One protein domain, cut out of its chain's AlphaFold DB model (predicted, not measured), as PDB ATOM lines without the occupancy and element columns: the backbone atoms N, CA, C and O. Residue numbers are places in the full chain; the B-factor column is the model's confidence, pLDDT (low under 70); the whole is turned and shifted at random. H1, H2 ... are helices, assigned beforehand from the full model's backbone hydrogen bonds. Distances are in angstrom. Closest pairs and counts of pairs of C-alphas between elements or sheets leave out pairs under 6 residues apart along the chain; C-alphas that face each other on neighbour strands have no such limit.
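Overview. This is residues 70 to 159 of the 172 residues of an uncharacterized protein of Verrucomicrobiales bacterium (UniProt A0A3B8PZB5). This is a thin rod of helices, folded back on itself like a long hairpin: H1 and then H2 run out along its length, and H3, H4 and H5 return beside them, H5 crossing H1 at a steep angle. The first and last printed residues come back to the same end of the rod, the turn of residues 103 to 111 lying at the other. The printed part has 90 residues with five named helices, H1 to H5 in order, and no named strand; its class is all helix. It is extended, with a radius of gyration of the C-alphas of 18.8 A and spans of 56 by 23 by 16 A.

Along the chain. H1, residues 70 to 93, begins at C-alpha 70 (-6.449, 14.826, -12.762) and is 34.6 A long. H2 is residues 95 to 102, 10.7 A. H3, residues 112 to 126, is 20.7 A long and begins at C-alpha 112 (-27.494, -16.100, -49.024). H4 is residues 131 to 135, 6.1 A. H5, residues 137 to 148, is 16.6 A long and ends at C-alpha 148 (-13.793, 4.560, -13.111).

Arrangement. H1 and H2 meet only through their link. H2 and H3 form a helical hairpin and touch, closest at the C-alphas of Tyr 97 and Leu 126, 5.5 A, with a shallow tilt of 31 degrees, opposite ways. H3 is apart from H1, H4 and H5. H4 touches residues 86 to 93 of H1 alone, closest at the C-alphas of Ala 93 and Pro 131, 6.3 A. H5 touches H1, closest at the C-alphas of Leu 82 and Ala 144, 4.9 A, with a steep tilt of 54 degrees, opposite ways. Each O i to N i+4 pair is within hydrogen-bond range in H1, H2, H4 and H5, and 10 of 11 are in H3.

Size, cuts and confidence. The C-alphas farthest apart, of Glu 111 and Gly 155, are 57.2 A apart; those of Val 70 and Trp 159 are 9.8 A apart. The printed part has no cut and no long link. Its mean pLDDT is 93.0, and no printed residue is under 70.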
ATOM      1  N   VAL A  70      -5.736  15.890 -13.480       93.94
ATOM      2  CA  VAL A  70      -6.449  14.826 -12.762       93.94
ATOM      3  C   VAL A  70      -7.904  14.721 -13.230       93.94
ATOM      4  O   VAL A  70      -8.390  13.614 -13.465       93.94
ATOM      5  N   ALA A  71      -8.586  15.852 -13.423       95.19
ATOM      6  CA  ALA A  71      -9.960  15.892 -13.917       95.19
ATOM      7  C   ALA A  71     -10.085  15.355 -15.354       95.19
ATOM      8  O   ALA A  71     -11.016  14.612 -15.658       95.19
ATOM      9  N   ILE A  72      -9.134  15.683 -16.235       94.44
ATOM     10  CA  ILE A  72      -9.117  15.198 -17.623       94.44
ATOM     11  C   ILE A  72      -8.876  13.688 -17.667       94.44
ATOM     12  O   ILE A  72      -9.587  12.981 -18.383       94.44
ATOM     13  N   ARG A  73      -7.938  13.167 -16.865       92.81
ATOM     14  CA  ARG A  73      -7.723  11.714 -16.735       92.81
ATOM     15  C   ARG A  73      -8.966  11.004 -16.201       92.81
ATOM     16  O   ARG A  73      -9.343   9.957 -16.723       92.81
ATOM     17  N   GLY A  74      -9.622  11.593 -15.200       94.81
ATOM     18  CA  GLY A  74     -10.901  11.119 -14.674       94.81
ATOM     19  C   GLY A  74     -11.989  11.057 -15.744       94.81
ATOM     20  O   GLY A  74     -12.681  10.048 -15.874       94.81
ATOM     21  N   GLU A  75     -12.100  12.108 -16.558       94.62
ATOM     22  CA  GLU A  75     -13.040  12.168 -17.673       94.62
ATOM     23  C   GLU A  75     -12.755  11.080 -18.721       94.62
ATOM     24  O   GLU A  75     -13.672  10.352 -19.106       94.62
ATOM     25  N   VAL A  76     -11.501  10.934 -19.158       93.19
ATOM     26  CA  VAL A  76     -11.079   9.898 -20.115       93.19
ATOM     27  C   VAL A  76     -11.446   8.504 -19.612       93.19
ATOM     28  O   VAL A  76     -12.080   7.733 -20.340       93.19
ATOM     29  N   GLU A  77     -11.120   8.192 -18.358       94.50
ATOM     30  CA  GLU A  77     -11.394   6.869 -17.802       94.50
ATOM     31  C   GLU A  77     -12.892   6.617 -17.619       94.50
ATOM     32  O   GLU A  77     -13.386   5.528 -17.917       94.50
ATOM     33  N   PHE A  78     -13.658   7.630 -17.216       95.44
ATOM     34  CA  PHE A  78     -15.112   7.528 -17.189       95.44
ATOM     35  C   PHE A  78     -15.687   7.176 -18.569       95.44
ATOM     36  O   PHE A  78     -16.509   6.261 -18.678       95.44
ATOM     37  N   TRP A  79     -15.236   7.847 -19.634       94.00
ATOM     38  CA  TRP A  79     -15.699   7.548 -20.991       94.00
ATOM     39  C   TRP A  79     -15.300   6.157 -21.461       94.00
ATOM     40  O   TRP A  79     -16.134   5.475 -22.062       94.00
ATOM     41  N   HIS A  80     -14.085   5.710 -21.134       93.06
ATOM     42  CA  HIS A  80     -13.659   4.337 -21.384       93.06
ATOM     43  C   HIS A  80     -14.612   3.328 -20.739       93.06
ATOM     44  O   HIS A  80     -15.069   2.390 -21.396       93.06
ATOM     45  N   GLN A  81     -14.923   3.504 -19.454       94.50
ATOM     46  CA  GLN A  81     -15.781   2.570 -18.725       94.50
ATOM     47  C   GLN A  81     -17.223   2.605 -19.229       94.50
ATOM     48  O   GLN A  81     -17.843   1.551 -19.390       94.50
ATOM     49  N   LEU A  82     -17.740   3.792 -19.545       94.62
ATOM     50  CA  LEU A  82     -19.077   3.934 -20.105       94.62
ATOM     51  C   LEU A  82     -19.195   3.217 -21.455       94.62
ATOM     52  O   LEU A  82     -20.161   2.484 -21.671       94.62
ATOM     53  N   ASP A  83     -18.228   3.384 -22.357       92.25
ATOM     54  CA  ASP A  83     -18.276   2.742 -23.674       92.25
ATOM     55  C   ASP A  83     -18.107   1.216 -23.576       92.25
ATOM     56  O   ASP A  83     -18.896   0.463 -24.158       92.25
ATOM     57  N   LYS A  84     -17.199   0.732 -22.713       92.50
ATOM     58  CA  LYS A  84     -17.072  -0.703 -22.394       92.50
ATOM     59  C   LYS A  84     -18.391  -1.300 -21.908       92.50
ATOM     60  O   LYS A  84     -18.788  -2.377 -22.372       92.50
ATOM     61  N   LEU A  85     -19.087  -0.613 -21.000       93.94
ATOM     62  CA  LEU A  85     -20.388  -1.048 -20.496       93.94
ATOM     63  C   LEU A  85     -21.445  -1.045 -21.602       93.94
ATOM     64  O   LEU A  85     -22.152  -2.041 -21.755       93.94
ATOM     65  N   ARG A  86     -21.507  -0.001 -22.437       92.62
ATOM     66  CA  ARG A  86     -22.444   0.056 -23.575       92.62
ATOM     67  C   ARG A  86     -22.236  -1.121 -24.520       92.62
ATOM     68  O   ARG A  86     -23.191  -1.811 -24.876       92.62
ATOM     69  N   MET A  87     -20.985  -1.399 -24.883       92.06
ATOM     70  CA  MET A  87     -20.642  -2.550 -25.714       92.06
ATOM     71  C   MET A  87     -20.985  -3.879 -25.036       92.06
ATOM     72  O   MET A  87     -21.368  -4.824 -25.722       92.06
ATOM     73  N   SER A  88     -20.825  -3.985 -23.716       93.62
ATOM     74  CA  SER A  88     -21.184  -5.181 -22.946       93.62
ATOM     75  C   SER A  88     -22.694  -5.435 -22.961       93.62
ATOM     76  O   SER A  88     -23.121  -6.558 -23.233       93.62
ATOM     77  N   VAL A  89     -23.506  -4.390 -22.764       93.81
ATOM     78  CA  VAL A  89     -24.976  -4.465 -22.835       93.81
ATOM     79  C   VAL A  89     -25.422  -4.942 -24.214       93.81
ATOM     80  O   VAL A  89     -26.155  -5.927 -24.311       93.81
ATOM     81  N   HIS A  90     -24.914  -4.333 -25.289       91.44
ATOM     82  CA  HIS A  90     -25.228  -4.774 -26.651       91.44
ATOM     83  C   HIS A  90     -24.775  -6.215 -26.920       91.44
ATOM     84  O   HIS A  90     -25.550  -7.012 -27.444       91.44
ATOM     85  N   ARG A  91     -23.552  -6.590 -26.515       92.44
ATOM     86  CA  ARG A  91     -23.044  -7.965 -26.672       92.44
ATOM     87  C   ARG A  91     -23.905  -8.991 -25.938       92.44
ATOM     88  O   ARG A  91     -24.138 -10.080 -26.457       92.44
ATOM     89  N   ARG A  92     -24.392  -8.657 -24.742       92.94
ATOM     90  CA  ARG A  92     -25.294  -9.526 -23.980       92.94
ATOM     91  C   ARG A  92     -26.663  -9.632 -24.652       92.94
ATOM     92  O   ARG A  92     -27.174 -10.741 -24.771       92.94
ATOM     93  N   ALA A  93     -27.206  -8.515 -25.130       92.19
ATOM     94  CA  ALA A  93     -28.498  -8.451 -25.807       92.19
ATOM     95  C   ALA A  93     -28.560  -9.323 -27.074       92.19
ATOM     96  O   ALA A  93     -29.550 -10.010 -27.302       92.19
ATOM     97  N   VAL A  94     -27.486  -9.365 -27.871       93.00
ATOM     98  CA  VAL A  94     -27.456 -10.164 -29.114       93.00
ATOM     99  C   VAL A  94     -27.179 -11.653 -28.891       93.00
ATOM    100  O   VAL A  94     -27.298 -12.445 -29.824       93.00
ATOM    101  N   ARG A  95     -26.801 -12.071 -27.673       92.81
ATOM    102  CA  ARG A  95     -26.349 -13.447 -27.410       92.81
ATOM    103  C   ARG A  95     -27.427 -14.480 -27.731       92.81
ATOM    104  O   ARG A  95     -27.135 -15.473 -28.393       92.81
ATOM    105  N   SER A  96     -28.659 -14.243 -27.285       90.50
ATOM    106  CA  SER A  96     -29.787 -15.152 -27.530       90.50
ATOM    107  C   SER A  96     -30.100 -15.273 -29.021       90.50
ATOM    108  O   SER A  96     -30.321 -16.377 -29.514       90.50
ATOM    109  N   TYR A  97     -30.034 -14.155 -29.750       93.56
ATOM    110  CA  TYR A  97     -30.161 -14.124 -31.206       93.56
ATOM    111  C   TYR A  97     -29.070 -14.961 -31.891       93.56
ATOM    112  O   TYR A  97     -29.387 -15.850 -32.677       93.56
ATOM    113  N   MET A  98     -27.794 -14.745 -31.550       92.00
ATOM    114  CA  MET A  98     -26.677 -15.475 -32.164       92.00
ATOM    115  C   MET A  98     -26.775 -16.986 -31.948       92.00
ATOM    116  O   MET A  98     -26.558 -17.760 -32.877       92.00
ATOM    117  N   VAL A  99     -27.127 -17.410 -30.730       93.50
ATOM    118  CA  VAL A  99     -27.311 -18.832 -30.409       93.50
ATOM    119  C   VAL A  99     -28.467 -19.428 -31.210       93.50
ATOM    120  O   VAL A  99     -28.354 -20.555 -31.686       93.50
ATOM    121  N   ALA A 100     -29.568 -18.695 -31.377       92.62
ATOM    122  CA  ALA A 100     -30.717 -19.170 -32.138       92.62
ATOM    123  C   ALA A 100     -30.426 -19.273 -33.642       92.62
ATOM    124  O   ALA A 100     -30.818 -20.263 -34.250       92.62
ATOM    125  N   VAL A 101     -29.702 -18.310 -34.225       92.50
ATOM    126  CA  VAL A 101     -29.265 -18.381 -35.631       92.50
ATOM    127  C   VAL A 101     -28.331 -19.570 -35.849       92.50
ATOM    128  O   VAL A 101     -28.567 -20.355 -36.758       92.50
ATOM    129  N   GLY A 102     -27.323 -19.754 -34.989       91.00
ATOM    130  CA  GLY A 102     -26.364 -20.859 -35.123       91.00
ATOM    131  C   GLY A 102     -26.952 -22.252 -34.862       91.00
ATOM    132  O   GLY A 102     -26.335 -23.251 -35.204       91.00
ATOM    133  N   ARG A 103     -28.137 -22.339 -34.246       93.19
ATOM    134  CA  ARG A 103     -28.885 -23.597 -34.068       93.19
ATOM    135  C   ARG A 103     -29.988 -23.786 -35.108       93.19
ATOM    136  O   ARG A 103     -30.673 -24.806 -35.073       93.19
ATOM    137  N   HIS A 104     -30.211 -22.805 -35.980       91.94
ATOM    138  CA  HIS A 104     -31.245 -22.897 -36.995       91.94
ATOM    139  C   HIS A 104     -30.792 -23.878 -38.089       91.94
ATOM    140  O   HIS A 104     -29.681 -23.709 -38.590       91.94
ATOM    141  N   PRO A 105     -31.620 -24.859 -38.499       89.81
ATOM    142  CA  PRO A 105     -31.240 -25.849 -39.513       89.81
ATOM    143  C   PRO A 105     -30.703 -25.221 -40.805       89.81
ATOM    144  O   PRO A 105     -29.693 -25.661 -41.340       89.81
ATOM    145  N   ASP A 106     -31.333 -24.129 -41.243       90.19
ATOM    146  CA  ASP A 106     -30.935 -23.389 -42.446       90.19
ATOM    147  C   ASP A 106     -29.971 -22.210 -42.182       90.19
ATOM    148  O   ASP A 106     -29.734 -21.387 -43.068       90.19
ATOM    149  N   GLY A 107     -29.441 -22.081 -40.960       81.56
ATOM    150  CA  GLY A 107     -28.591 -20.953 -40.553       81.56
ATOM    151  C   GLY A 107     -27.271 -20.866 -41.327       81.56
ATOM    152  O   GLY A 107     -26.813 -19.759 -41.621       81.56
ATOM    153  N   ASP A 108     -26.739 -22.025 -41.724       85.06
ATOM    154  CA  ASP A 108     -25.496 -22.184 -42.490       85.06
ATOM    155  C   ASP A 108     -25.750 -22.618 -43.948       85.06
ATOM    156  O   ASP A 108     -24.867 -23.166 -44.610       85.06
ATOM    157  N   SER A 109     -26.958 -22.379 -44.477       88.75
ATOM    158  CA  SER A 109     -27.276 -22.656 -45.887       88.75
ATOM    159  C   SER A 109     -26.285 -21.963 -46.829       88.75
ATOM    160  O   SER A 109     -25.930 -20.812 -46.604       88.75
ATOM    161  N   LEU A 110     -25.864 -22.609 -47.921       88.62
ATOM    162  CA  LEU A 110     -24.985 -21.984 -48.924       88.62
ATOM    163  C   LEU A 110     -25.677 -20.842 -49.693       88.62
ATOM    164  O   LEU A 110     -25.012 -20.016 -50.319       88.62
ATOM    165  N   GLU A 111     -27.007 -20.770 -49.632       95.00
ATOM    166  CA  GLU A 111     -27.785 -19.718 -50.273       95.00
ATOM    167  C   GLU A 111     -27.957 -18.502 -49.357       95.00
ATOM    168  O   GLU A 111     -28.645 -18.545 -48.331       95.00
ATOM    169  N   LEU A 112     -27.409 -17.358 -49.778       93.00
ATOM    170  CA  LEU A 112     -27.494 -16.100 -49.024       93.00
ATOM    171  C   LEU A 112     -28.938 -15.657 -48.749       93.00
ATOM    172  O   LEU A 112     -29.218 -15.113 -47.683       93.00
ATOM    173  N   ALA A 113     -29.863 -15.899 -49.683       95.00
ATOM    174  CA  ALA A 113     -31.271 -15.543 -49.511       95.00
ATOM    175  C   ALA A 113     -31.925 -16.315 -48.352       95.00
ATOM    176  O   ALA A 113     -32.737 -15.757 -47.609       95.00
ATOM    177  N   VAL A 114     -31.544 -17.583 -48.171       92.06
ATOM    178  CA  VAL A 114     -32.022 -18.432 -47.076       92.06
ATOM    179  C   VAL A 114     -31.409 -17.973 -45.755       92.06
ATOM    180  O   VAL A 114     -32.151 -17.706 -44.810       92.06
ATOM    181  N   GLN A 115     -30.087 -17.756 -45.709       92.12
ATOM    182  CA  GLN A 115     -29.423 -17.220 -44.513       92.12
ATOM    183  C   GLN A 115     -30.027 -15.881 -44.068       92.12
ATOM    184  O   GLN A 115     -30.270 -15.664 -42.880       92.12
ATOM    185  N   HIS A 116     -30.275 -14.970 -45.016       93.94
ATOM    186  CA  HIS A 116     -30.863 -13.664 -44.736       93.94
ATOM    187  C   HIS A 116     -32.256 -13.803 -44.115       93.94
ATOM    188  O   HIS A 116     -32.506 -13.230 -43.057       93.94
ATOM    189  N   ARG A 117     -33.131 -14.617 -44.721       95.69
ATOM    190  CA  ARG A 117     -34.491 -14.853 -44.218       95.69
ATOM    191  C   ARG A 117     -34.485 -15.393 -42.790       95.69
ATOM    192  O   ARG A 117     -35.233 -14.898 -41.952       95.69
ATOM    193  N   VAL A 118     -33.617 -16.364 -42.501       93.56
ATOM    194  CA  VAL A 118     -33.456 -16.931 -41.153       93.56
ATOM    195  C   VAL A 118     -33.008 -15.861 -40.161       93.56
ATOM    196  O   VAL A 118     -33.612 -15.706 -39.101       93.56
ATOM    197  N   ARG A 119     -31.970 -15.092 -40.501       94.56
ATOM    198  CA  ARG A 119     -31.445 -14.036 -39.625       94.56
ATOM    199  C   ARG A 119     -32.494 -12.971 -39.330       94.56
ATOM    200  O   ARG A 119     -32.638 -12.601 -38.172       94.56
ATOM    201  N   VAL A 120     -33.254 -12.526 -40.330       95.44
ATOM    202  CA  VAL A 120     -34.335 -11.546 -40.135       95.44
ATOM    203  C   VAL A 120     -35.425 -12.112 -39.224       95.44
ATOM    204  O   VAL A 120     -35.717 -11.506 -38.198       95.44
ATOM    205  N   ALA A 121     -35.936 -13.314 -39.505       94.56
ATOM    206  CA  ALA A 121     -36.994 -13.925 -38.696       94.56
ATOM    207  C   ALA A 121     -36.574 -14.149 -37.229       94.56
ATOM    208  O   ALA A 121     -37.359 -13.966 -36.298       94.56
ATOM    209  N   VAL A 122     -35.317 -14.540 -36.992       94.44
ATOM    210  CA  VAL A 122     -34.789 -14.709 -35.628       94.44
ATOM    211  C   VAL A 122     -34.546 -13.355 -34.955       94.44
ATOM    212  O   VAL A 122     -34.783 -13.231 -33.751       94.44
ATOM    213  N   ALA A 123     -34.099 -12.343 -35.705       93.44
ATOM    214  CA  ALA A 123     -33.884 -10.988 -35.207       93.44
ATOM    215  C   ALA A 123     -35.188 -10.348 -34.723       93.44
ATOM    216  O   ALA A 123     -35.234  -9.884 -33.587       93.44
ATOM    217  N   GLU A 124     -36.247 -10.405 -35.533       94.00
ATOM    218  CA  GLU A 124     -37.574  -9.863 -35.206       94.00
ATOM    219  C   GLU A 124     -38.139 -10.431 -33.898       94.00
ATOM    220  O   GLU A 124     -38.832  -9.735 -33.161       94.00
ATOM    221  N   ARG A 125     -37.815 -11.690 -33.584       92.56
ATOM    222  CA  ARG A 125     -38.298 -12.361 -32.375       92.56
ATOM    223  C   ARG A 125     -37.431 -12.115 -31.141       92.56
ATOM    224  O   ARG A 125     -37.959 -12.111 -30.032       92.56
ATOM    225  N   LEU A 126     -36.108 -12.047 -31.299       93.38
ATOM    226  CA  LEU A 126     -35.172 -12.175 -30.171       93.38
ATOM    227  C   LEU A 126     -34.303 -10.948 -29.908       93.38
ATOM    228  O   LEU A 126     -33.720 -10.874 -28.826       93.38
ATOM    229  N   LEU A 127     -34.157 -10.025 -30.863       91.88
ATOM    230  CA  LEU A 127     -33.381  -8.816 -30.617       91.88
ATOM    231  C   LEU A 127     -34.232  -7.781 -29.873       91.88
ATOM    232  O   LEU A 127     -35.326  -7.448 -30.328       91.88
ATOM    233  N   PRO A 128     -33.738  -7.235 -28.747       89.12
ATOM    234  CA  PRO A 128     -34.405  -6.122 -28.091       89.12
ATOM    235  C   PRO A 128     -34.307  -4.862 -28.955       89.12
ATOM    236  O   PRO A 128     -33.277  -4.606 -29.582       89.12
ATOM    237  N   GLN A 129     -35.367  -4.055 -28.941       86.94
ATOM    238  CA  GLN A 129     -35.438  -2.799 -29.695       86.94
ATOM    239  C   GLN A 129     -34.504  -1.732 -29.110       86.94
ATOM    240  O   GLN A 129     -33.819  -1.025 -29.846       86.94
ATOM    241  N   ALA A 130     -34.421  -1.652 -27.778       89.19
ATOM    242  CA  ALA A 130     -33.652  -0.625 -27.086       89.19
ATOM    243  C   ALA A 130     -32.873  -1.199 -25.885       89.19
ATOM    244  O   ALA A 130     -33.115  -0.809 -24.745       89.19
ATOM    245  N   PRO A 131     -31.862  -2.062 -26.108       90.88
ATOM    246  CA  PRO A 131     -31.159  -2.767 -25.029       90.88
ATOM    247  C   PRO A 131     -30.504  -1.847 -23.988       90.88
ATOM    248  O   PRO A 131     -30.331  -2.244 -22.839       90.88
ATOM    249  N   LEU A 132     -30.120  -0.624 -24.372       91.50
ATOM    250  CA  LEU A 132     -29.586   0.371 -23.436       91.50
ATOM    251  C   LEU A 132     -30.678   0.993 -22.552       91.50
ATOM    252  O   LEU A 132     -30.404   1.289 -21.392       91.50
ATOM    253  N   LEU A 133     -31.894   1.178 -23.081       90.50
ATOM    254  CA  LEU A 133     -33.037   1.633 -22.286       90.50
ATOM    255  C   LEU A 133     -33.497   0.534 -21.333       90.50
ATOM    256  O   LEU A 133     -33.659   0.808 -20.148       90.50
ATOM    257  N   ASP A 134     -33.597  -0.704 -21.825       90.56
ATOM    258  CA  ASP A 134     -33.966  -1.873 -21.020       90.56
ATOM    259  C   ASP A 134     -32.982  -2.099 -19.860       90.56
ATOM    260  O   ASP A 134     -33.364  -2.525 -18.771       90.56
ATOM    261  N   TYR A 135     -31.696  -1.797 -20.079       92.06
ATOM    262  CA  TYR A 135     -30.671  -1.855 -19.037       92.06
ATOM    263  C   TYR A 135     -30.774  -0.707 -18.019       92.06
ATOM    264  O   TYR A 135     -30.439  -0.887 -16.847       92.06
ATOM    265  N   GLY A 136     -31.234   0.463 -18.462       93.56
ATOM    266  CA  GLY A 136     -31.352   1.686 -17.675       93.56
ATOM    267  C   GLY A 136     -30.164   2.638 -17.853       93.56
ATOM    268  O   GLY A 136     -29.022   2.309 -17.524       93.56
ATOM    269  N   ILE A 137     -30.447   3.863 -18.316       92.81
ATOM    270  CA  ILE A 137     -29.436   4.918 -18.541       92.81
ATOM    271  C   ILE A 137     -28.768   5.347 -17.225       92.81
ATOM    272  O   ILE A 137     -27.546   5.437 -17.142       92.81
ATOM    273  N   GLU A 138     -29.547   5.568 -16.169       94.50
ATOM    274  CA  GLU A 138     -28.984   5.956 -14.867       94.50
ATOM    275  C   GLU A 138     -28.098   4.850 -14.292       94.50
ATOM    276  O   GLU A 138     -27.023   5.104 -13.752       94.50
ATOM    277  N   ARG A 139     -28.507   3.593 -14.495       95.19
ATOM    278  CA  ARG A 139     -27.741   2.429 -14.059       95.19
ATOM    279  C   ARG A 139     -26.392   2.346 -14.765       95.19
ATOM    280  O   ARG A 139     -25.379   2.171 -14.095       95.19
ATOM    281  N   ILE A 140     -26.356   2.473 -16.093       95.25
ATOM    282  CA  ILE A 140     -25.092   2.364 -16.836       95.25
ATOM    283  C   ILE A 140     -24.128   3.504 -16.492       95.25
ATOM    284  O   ILE A 140     -22.924   3.272 -16.400       95.25
ATOM    285  N   ILE A 141     -24.644   4.714 -16.251       95.19
ATOM    286  CA  ILE A 141     -23.833   5.856 -15.820       95.19
ATOM    287  C   ILE A 141     -23.277   5.609 -14.413       95.19
ATOM    288  O   ILE A 141     -22.075   5.763 -14.204       95.19
ATOM    289  N   ALA A 142     -24.112   5.171 -13.466       96.19
ATOM    290  CA  ALA A 142     -23.677   4.873 -12.102       96.19
ATOM    291  C   ALA A 142     -22.626   3.750 -12.056       96.19
ATOM    292  O   ALA A 142     -21.621   3.866 -11.353       96.19
ATOM    293  N   GLU A 143     -22.813   2.686 -12.843       97.19
ATOM    294  CA  GLU A 143     -21.830   1.606 -12.971       97.19
ATOM    295  C   GLU A 143     -20.518   2.104 -13.596       97.19
ATOM    296  O   GLU A 143     -19.442   1.757 -13.107       97.19
ATOM    297  N   ALA A 144     -20.579   2.969 -14.615       95.88
ATOM    298  CA  ALA A 144     -19.389   3.563 -15.226       95.88
ATOM    299  C   ALA A 144     -18.596   4.419 -14.227       95.88
ATOM    300  O   ALA A 144     -17.380   4.260 -14.127       95.88
ATOM    301  N   ILE A 145     -19.278   5.263 -13.442       96.19
ATOM    302  CA  ILE A 145     -18.656   6.057 -12.369       96.19
ATOM    303  C   ILE A 145     -18.022   5.131 -11.329       96.19
ATOM    304  O   ILE A 145     -16.863   5.321 -10.964       96.19
ATOM    305  N   SER A 146     -18.743   4.096 -10.882       96.44
ATOM    306  CA  SER A 146     -18.229   3.149  -9.889       96.44
ATOM    307  C   SER A 146     -17.026   2.342 -10.384       96.44
ATOM    308  O   SER A 146     -16.229   1.896  -9.560       96.44
ATOM    309  N   HIS A 147     -16.921   2.069 -11.683       95.75
ATOM    310  CA  HIS A 147     -15.761   1.386 -12.249       95.75
ATOM    311  C   HIS A 147     -14.582   2.344 -12.410       95.75
ATOM    312  O   HIS A 147     -13.473   1.998 -12.006       95.75
ATOM    313  N   ALA A 148     -14.826   3.548 -12.930       95.25
ATOM    314  CA  ALA A 148     -13.793   4.560 -13.111       95.25
ATOM    315  C   ALA A 148     -13.175   4.984 -11.771       95.25
ATOM    316  O   ALA A 148     -11.956   5.071 -11.672       95.25
ATOM    317  N   SER A 149     -13.977   5.142 -10.710       95.19
ATOM    318  CA  SER A 149     -13.500   5.575  -9.385       95.19
ATOM    319  C   SER A 149     -12.492   4.625  -8.732       95.19
ATOM    320  O   SER A 149     -11.766   5.027  -7.830       95.19
ATOM    321  N   ARG A 150     -12.420   3.366  -9.186       95.12
ATOM    322  CA  ARG A 150     -11.428   2.381  -8.724       95.12
ATOM    323  C   ARG A 150     -10.076   2.517  -9.427       95.12
ATOM    324  O   ARG A 150      -9.112   1.895  -8.996       95.12
ATOM    325  N   LEU A 151     -10.034   3.258 -10.531       93.50
ATOM    326  CA  LEU A 151      -8.897   3.353 -11.445       93.50
ATOM    327  C   LEU A 151      -8.262   4.747 -11.449       93.50
ATOM    328  O   LEU A 151      -7.149   4.905 -11.942       93.50
ATOM    329  N   VAL A 152      -8.950   5.747 -10.892       94.12
ATOM    330  CA  VAL A 152      -8.485   7.135 -10.842       94.12
ATOM    331  C   VAL A 152      -8.388   7.641  -9.399       94.12
ATOM    332  O   VAL A 152      -9.077   7.117  -8.522       94.12
ATOM    333  N   PRO A 153      -7.551   8.659  -9.125       91.56
ATOM    334  CA  PRO A 153      -7.458   9.261  -7.798       91.56
ATOM    335  C   PRO A 153      -8.789   9.843  -7.305       91.56
ATOM    336  O   PRO A 153      -9.627  10.286  -8.095       91.56
ATOM    337  N   THR A 154      -8.952   9.914  -5.983       90.50
ATOM    338  CA  THR A 154     -10.103  10.567  -5.346       90.50
ATOM    339  C   THR A 154     -10.263  12.002  -5.848       90.50
ATOM    340  O   THR A 154      -9.294  12.755  -5.916       90.50
ATOM    341  N   GLY A 155     -11.496  12.374  -6.195       89.06
ATOM    342  CA  GLY A 155     -11.842  13.694  -6.720       89.06
ATOM    343  C   GLY A 155     -11.693  13.839  -8.238       89.06
ATOM    344  O   GLY A 155     -12.249  14.763  -8.812       89.06
ATOM    345  N   ALA A 156     -11.034  12.909  -8.942       92.12
ATOM    346  CA  ALA A 156     -10.863  13.006 -10.400       92.12
ATOM    347  C   ALA A 156     -12.187  13.016 -11.191       92.12
ATOM    348  O   ALA A 156     -12.224  13.467 -12.333       92.12
ATOM    349  N   LEU A 157     -13.274  12.525 -10.592       94.94
ATOM    350  CA  LEU A 157     -14.596  12.440 -11.215       94.94
ATOM    351  C   LEU A 157     -15.533  13.598 -10.831       94.94
ATOM    352  O   LEU A 157     -16.669  13.638 -11.300       94.94
ATOM    353  N   ASP A 158     -15.079  14.558 -10.020       94.81
ATOM    354  CA  ASP A 158     -15.931  15.647  -9.514       94.81
ATOM    355  C   ASP A 158     -16.367  16.618 -10.627       94.81
ATOM    356  O   ASP A 158     -17.356  17.339 -10.490       94.81
ATOM    357  N   TRP A 159     -15.653  16.610 -11.756       94.88
ATOM    358  CA  TRP A 159     -15.871  17.502 -12.900       94.88
ATOM    359  C   TRP A 159     -16.415  16.794 -14.142       94.88
ATOM    360  O   TRP A 159     -16.304  17.318 -15.256       94.88
TER     361      TRP A 159